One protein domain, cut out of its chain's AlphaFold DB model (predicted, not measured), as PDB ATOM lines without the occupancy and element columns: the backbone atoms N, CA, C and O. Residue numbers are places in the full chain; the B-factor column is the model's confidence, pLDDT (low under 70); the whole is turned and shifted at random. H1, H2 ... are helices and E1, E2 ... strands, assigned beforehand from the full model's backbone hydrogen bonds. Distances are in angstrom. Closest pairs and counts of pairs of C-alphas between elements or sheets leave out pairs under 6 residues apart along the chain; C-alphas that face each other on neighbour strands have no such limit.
ATOM      1  N   LYS A   2      -6.949  37.840 -27.118       52.81
ATOM      2  CA  LYS A   2      -6.145  36.788 -27.796       52.81
ATOM      3  C   LYS A   2      -5.230  35.966 -26.865       52.81
ATOM      4  O   LYS A   2      -5.306  34.750 -26.878       52.81
ATOM      5  N   ARG A   3      -4.462  36.625 -25.984       52.62
ATOM      6  CA  ARG A   3      -3.455  35.960 -25.127       52.62
ATOM      7  C   ARG A   3      -4.004  34.888 -24.170       52.62
ATOM      8  O   ARG A   3      -3.326  33.894 -23.958       52.62
ATOM      9  N   GLN A   4      -5.200  35.067 -23.600       49.06
ATOM     10  CA  GLN A   4      -5.795  34.056 -22.706       49.06
ATOM     11  C   GLN A   4      -6.319  32.839 -23.480       49.06
ATOM     12  O   GLN A   4      -6.194  31.713 -23.010       49.06
ATOM     13  N   PHE A   5      -6.856  33.058 -24.684       53.66
ATOM     14  CA  PHE A   5      -7.341  31.978 -25.543       53.66
ATOM     15  C   PHE A   5      -6.184  31.133 -26.095       53.66
ATOM     16  O   PHE A   5      -6.283  29.910 -26.137       53.66
ATOM     17  N   ASP A   6      -5.071  31.783 -26.449       57.16
ATOM     18  CA  ASP A   6      -3.849  31.122 -26.918       57.16
ATOM     19  C   ASP A   6      -3.233  30.224 -25.821       57.16
ATOM     20  O   ASP A   6      -2.828  29.099 -26.103       57.16
ATOM     21  N   ALA A   7      -3.236  30.663 -24.556       55.44
ATOM     22  CA  ALA A   7      -2.744  29.860 -23.431       55.44
ATOM     23  C   ALA A   7      -3.626  28.628 -23.147       55.44
ATOM     24  O   ALA A   7      -3.114  27.532 -22.931       55.44
ATOM     25  N   TYR A   8      -4.954  28.782 -23.204       57.84
ATOM     26  CA  TYR A   8      -5.888  27.672 -22.979       57.84
ATOM     27  C   TYR A   8      -5.853  26.645 -24.124       57.84
ATOM     28  O   TYR A   8      -5.912  25.437 -23.896       57.84
ATOM     29  N   ALA A   9      -5.699  27.109 -25.369       60.06
ATOM     30  CA  ALA A   9      -5.533  26.236 -26.527       60.06
ATOM     31  C   ALA A   9      -4.199  25.467 -26.481       60.06
ATOM     32  O   ALA A   9      -4.174  24.278 -26.804       60.06
ATOM     33  N   ALA A  10      -3.113  26.088 -26.015       61.81
ATOM     34  CA  ALA A  10      -1.827  25.414 -25.831       61.81
ATOM     35  C   ALA A  10      -1.853  24.332 -24.732       61.81
ATOM     36  O   ALA A  10      -1.050  23.401 -24.779       61.81
ATOM     37  N   GLY A  11      -2.810  24.389 -23.798       71.38
ATOM     38  CA  GLY A  11      -2.994  23.399 -22.730       71.38
ATOM     39  C   GLY A  11      -3.486  22.018 -23.193       71.38
ATOM     40  O   GLY A  11      -3.521  21.074 -22.408       71.38
ATOM     41  N   THR A  12      -3.846  21.851 -24.470       82.88
ATOM     42  CA  THR A  12      -4.273  20.557 -25.034       82.88
ATOM     43  C   THR A  12      -3.539  20.253 -26.341       82.88
ATOM     44  O   THR A  12      -3.304  21.159 -27.138       82.88
ATOM     45  N   ILE A  13      -3.216  18.977 -26.616       80.50
ATOM     46  CA  ILE A  13      -2.522  18.579 -27.864       80.50
ATOM     47  C   ILE A  13      -3.292  19.083 -29.085       80.50
ATOM     48  O   ILE A  13      -2.715  19.581 -30.052       80.50
ATOM     49  N   ARG A  14      -4.622  18.947 -29.049       84.06
ATOM     50  CA  ARG A  14      -5.505  19.344 -30.148       84.06
ATOM     51  C   ARG A  14      -5.483  20.856 -30.366       84.06
ATOM     52  O   ARG A  14      -5.446  21.287 -31.519       84.06
ATOM     53  N   GLY A  15      -5.482  21.646 -29.294       81.19
ATOM     54  CA  GLY A  15      -5.402  23.099 -29.384       81.19
ATOM     55  C   GLY A  15      -4.026  23.577 -29.852       81.19
ATOM     56  O   GLY A  15      -3.971  24.385 -30.775       81.19
ATOM     57  N   ALA A  16      -2.928  22.986 -29.372       80.44
ATOM     58  CA  ALA A  16      -1.583  23.289 -29.865       80.44
ATOM     59  C   ALA A  16      -1.405  22.938 -31.353       80.44
ATOM     60  O   ALA A  16      -0.889  23.747 -32.124       80.44
ATOM     61  N   LYS A  17      -1.924  21.788 -31.810       83.00
ATOM     62  CA  LYS A  17      -1.947  21.435 -33.244       83.00
ATOM     63  C   LYS A  17      -2.807  22.408 -34.057       83.00
ATOM     64  O   LYS A  17      -2.450  22.756 -35.182       83.00
ATOM     65  N   SER A  18      -3.938  22.858 -33.510       81.56
ATOM     66  CA  SER A  18      -4.792  23.868 -34.149       81.56
ATOM     67  C   SER A  18      -4.083  25.222 -34.265       81.56
ATOM     68  O   SER A  18      -4.138  25.843 -35.326       81.56
ATOM     69  N   MET A  19      -3.355  25.641 -33.227       77.44
ATOM     70  CA  MET A  19      -2.518  26.840 -33.239       77.44
ATOM     71  C   MET A  19      -1.386  26.737 -34.259       77.44
ATOM     72  O   MET A  19      -1.236  27.635 -35.075       77.44
ATOM     73  N   ALA A  20      -0.670  25.615 -34.316       77.44
ATOM     74  CA  ALA A  20       0.402  25.427 -35.290       77.44
ATOM     75  C   ALA A  20      -0.115  25.431 -36.742       77.44
ATOM     76  O   ALA A  20       0.468  26.086 -37.611       77.44
ATOM     77  N   ARG A  21      -1.275  24.812 -37.011       78.12
ATOM     78  CA  ARG A  21      -1.980  24.966 -38.302       78.12
ATOM     79  C   ARG A  21      -2.349  26.422 -38.567       78.12
ATOM     80  O   ARG A  21      -2.226  26.899 -39.698       78.12
ATOM     81  N   ASN A  22      -2.758  27.139 -37.522       72.19
ATOM     82  CA  ASN A  22      -2.988  28.574 -37.568       72.19
ATOM     83  C   ASN A  22      -1.701  29.408 -37.720       72.19
ATOM     84  O   ASN A  22      -1.767  30.536 -38.198       72.19
ATOM     85  N   ASP A  23      -0.518  28.885 -37.477       70.19
ATOM     86  CA  ASP A  23       0.715  29.588 -37.838       70.19
ATOM     87  C   ASP A  23       1.179  29.236 -39.254       70.19
ATOM     88  O   ASP A  23       1.864  30.023 -39.901       70.19
ATOM     89  N   GLY A  24       0.659  28.140 -39.814       68.19
ATOM     90  CA  GLY A  24       0.929  27.690 -41.179       68.19
ATOM     91  C   GLY A  24       1.697  26.373 -41.245       68.19
ATOM     92  O   GLY A  24       2.094  25.964 -42.334       68.19
ATOM     93  N   HIS A  25       1.877  25.696 -40.111       74.38
ATOM     94  CA  HIS A  25       2.432  24.352 -40.049       74.38
ATOM     95  C   HIS A  25       1.358  23.331 -40.444       74.38
ATOM     96  O   HIS A  25       0.405  23.081 -39.705       74.38
ATOM     97  N   THR A  26       1.492  22.762 -41.642       72.06
ATOM     98  CA  THR A  26       0.576  21.735 -42.173       72.06
ATOM     99  C   THR A  26       1.147  20.322 -42.102       72.06
ATOM    100  O   THR A  26       0.417  19.367 -42.339       72.06
ATOM    101  N   GLU A  27       2.437  20.199 -41.807       78.56
ATOM    102  CA  GLU A  27       3.166  18.931 -41.737       78.56
ATOM    103  C   GLU A  27       3.043  18.309 -40.338       78.56
ATOM    104  O   GLU A  27       2.572  18.960 -39.399       78.56
ATOM    105  N   GLU A  28       3.446  17.045 -40.190       79.69
ATOM    106  CA  GLU A  28       3.529  16.428 -38.866       79.69
ATOM    107  C   GLU A  28       4.697  17.014 -38.056       79.69
ATOM    108  O   GLU A  28       5.772  17.275 -38.604       79.69
ATOM    109  N   PRO A  29       4.496  17.269 -36.752       83.88
ATOM    110  CA  PRO A  29       5.579  17.696 -35.880       83.88
ATOM    111  C   PRO A  29       6.591  16.556 -35.713       83.88
ATOM    112  O   PRO A  29       6.211  15.413 -35.476       83.88
ATOM    113  N   LEU A  30       7.878  16.887 -35.782       85.69
ATOM    114  CA  LEU A  30       8.979  15.961 -35.509       85.69
ATOM    115  C   LEU A  30       9.003  15.519 -34.047       85.69
ATOM    116  O   LEU A  30       9.399  14.400 -33.731       85.69
ATOM    117  N   HIS A  31       8.629  16.428 -33.149       84.56
ATOM    118  CA  HIS A  31       8.618  16.170 -31.722       84.56
ATOM    119  C   HIS A  31       7.464  16.915 -31.059       84.56
ATOM    120  O   HIS A  31       7.129  18.046 -31.431       84.56
ATOM    121  N   ILE A  32       6.845  16.248 -30.090       88.38
ATOM    122  CA  ILE A  32       5.709  16.745 -29.322       88.38
ATOM    123  C   ILE A  32       6.072  16.581 -27.854       88.38
ATOM    124  O   ILE A  32       6.291  15.459 -27.403       88.38
ATOM    125  N   GLU A  33       6.100  17.679 -27.111       90.25
ATOM    126  CA  GLU A  33       6.433  17.644 -25.690       90.25
ATOM    127  C   GLU A  33       5.532  18.559 -24.863       90.25
ATOM    128  O   GLU A  33       5.031  19.574 -25.349       90.25
ATOM    129  N   TRP A  34       5.326  18.198 -23.599       84.31
ATOM    130  CA  TRP A  34       4.572  18.996 -22.638       84.31
ATOM    131  C   TRP A  34       5.534  19.709 -21.689       84.31
ATOM    132  O   TRP A  34       6.308  19.053 -20.992       84.31
ATOM    133  N   ARG A  35       5.503  21.048 -21.653       81.00
ATOM    134  CA  ARG A  35       6.364  21.869 -20.787       81.00
ATOM    135  C   ARG A  35       5.603  23.082 -20.263       81.00
ATOM    136  O   ARG A  35       4.913  23.760 -21.014       81.00
ATOM    137  N   GLY A  36       5.716  23.351 -18.960       79.81
ATOM    138  CA  GLY A  36       5.175  24.572 -18.348       79.81
ATOM    139  C   GLY A  36       3.667  24.792 -18.540       79.81
ATOM    140  O   GLY A  36       3.234  25.937 -18.620       79.81
ATOM    141  N   GLY A  37       2.872  23.720 -18.650       80.06
ATOM    142  CA  GLY A  37       1.422  23.813 -18.872       80.06
ATOM    143  C   GLY A  37       0.999  23.990 -20.336       80.06
ATOM    144  O   GLY A  37      -0.165  24.296 -20.592       80.06
ATOM    145  N   ALA A  38       1.917  23.802 -21.289       82.69
ATOM    146  CA  ALA A  38       1.650  23.916 -22.717       82.69
ATOM    147  C   ALA A  38       2.277  22.770 -23.526       82.69
ATOM    148  O   ALA A  38       3.328  22.225 -23.182       82.69
ATOM    149  N   TRP A  39       1.637  22.423 -24.644       83.38
ATOM    150  CA  TRP A  39       2.207  21.540 -25.658       83.38
ATOM    151  C   TRP A  39       3.096  22.331 -26.610       83.38
ATOM    152  O   TRP A  39       2.644  23.257 -27.284       83.38
ATOM    153  N   HIS A  40       4.350  21.911 -26.709       81.31
ATOM    154  CA  HIS A  40       5.328  22.424 -27.650       81.31
ATOM    155  C   HIS A  40       5.460  21.450 -28.824       81.31
ATOM    156  O   HIS A  40       5.638  20.244 -28.643       81.31
ATOM    157  N   LEU A  41       5.335  21.983 -30.042       84.19
ATOM    158  CA  LEU A  41       5.398  21.231 -31.294       84.19
ATOM    159  C   LEU A  41       6.605  21.708 -32.100       84.19
ATOM    160  O   LEU A  41       6.683  22.880 -32.474       84.19
ATOM    161  N   LEU A  42       7.540  20.802 -32.365       81.88
ATOM    162  CA  LEU A  42       8.748  21.076 -33.139       81.88
ATOM    163  C   LEU A  42       8.552  20.595 -34.575       81.88
ATOM    164  O   LEU A  42       8.139  19.462 -34.807       81.88
ATOM    165  N   TYR A  43       8.872  21.447 -35.545       79.62
ATOM    166  CA  TYR A  43       8.716  21.165 -36.973       79.62
ATOM    167  C   TYR A  43      10.066  21.216 -37.680       79.62
ATOM    168  O   TYR A  43      10.923  22.028 -37.328       79.62
ATOM    169  N   GLN A  44      10.250  20.383 -38.707       70.75
ATOM    170  CA  GLN A  44      11.470  20.414 -39.508       70.75
ATOM    171  C   GLN A  44      11.513  21.701 -40.340       70.75
ATOM    172  O   GLN A  44      10.654  21.941 -41.186       70.75
ATOM    173  N   ALA A  45      12.536  22.528 -40.142       65.69
ATOM    174  CA  ALA A  45      12.830  23.631 -41.047       65.69
ATOM    175  C   ALA A  45      13.936  23.191 -42.013       65.69
ATOM    176  O   ALA A  45      15.114  23.310 -41.695       65.69
TER     177      ALA A  45
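AT A GLANCE: This is residues 2 to 45 of the 86 residues of an uncharacterized protein of Azotobacter chroococcum (UniProt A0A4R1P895). A hairpin of two strands, E1 and E2, has two short helices along its E2 side; H1 and H2 meet near the end of H1 and the start of H2 as a V, whose point is close to E2 and whose arms spread away from the strands. Residues 24 to 30 lead from the far end of H2 back to E1. The printed part has 44 residues, with two named helices and then two named strands in the order H1, H2, E1, E2; the sheet, in the order E1 - E2, is antiparallel, and the class is mixed, helices and strands. The whole is compact, with a radius of gyration of the C-alphas of 9.9 A and spans of 28 by 20 by 15 A.

IN THESE COORDINATES: Begin with the sheet and find C-alpha 31 at (8.618, 16.170, -31.722); from there strand E1, residues 31 to 35, runs 12.5 A. Strand E2, residues 38 to 42, runs 12.9 A and ends at C-alpha 42, (8.748, 21.076, -33.139). Then look to helix H2, residues 13 to 23, the longest helix, which measures 15.2 A. Helix H1, residues 2 to 10, begins at C-alpha 2, (-6.145, 36.788, -27.796), and measures 12.3 A.

HOW THE PARTS SIT: E1 and E2 are a hairpin of antiparallel neighbours, with 155 degrees between their directions. Look at C-alphas 34 and 39, which face each other at 4.6 A. Across the pair, N 33 and O 40 at 3.0 A and N 40 and O 33 at 2.8 A are within hydrogen-bond range. From E2 go to H2: their closest C-alphas, those of Ala 16 and Trp 39, are 5.9 A apart. H2 and E1 are near each other, with 5 pairs of C-alphas within 10 A. H1 comes closest to E2 with the C-alphas of Ala 10 and Ala 38, 4.9 A apart. H1 and E1 are apart. H1 and H2 touch, and their closest C-alphas, those of Ala 9 and Gly 15, are 4.2 A apart. These two helices run opposite ways at a steep tilt of 49 degrees. In H1 and H2 every O i to N i+4 pair is within hydrogen-bond range.

THE WHOLE: The two C-alphas farthest apart are those of Gln 4 and Ala 45, at 28.1 A. The printed part runs from residue 2 to residue 45 with no cut. The links from H1 to H2 and from E1 to E2 are tight, the link from H2 to E1 is short, and no link is long. In the B-factor column you will find a mean pLDDT of the printed part of 74.6; residues 2 to 10, residue 24 and residue 45 are under 70, and H1 has a mean of 56.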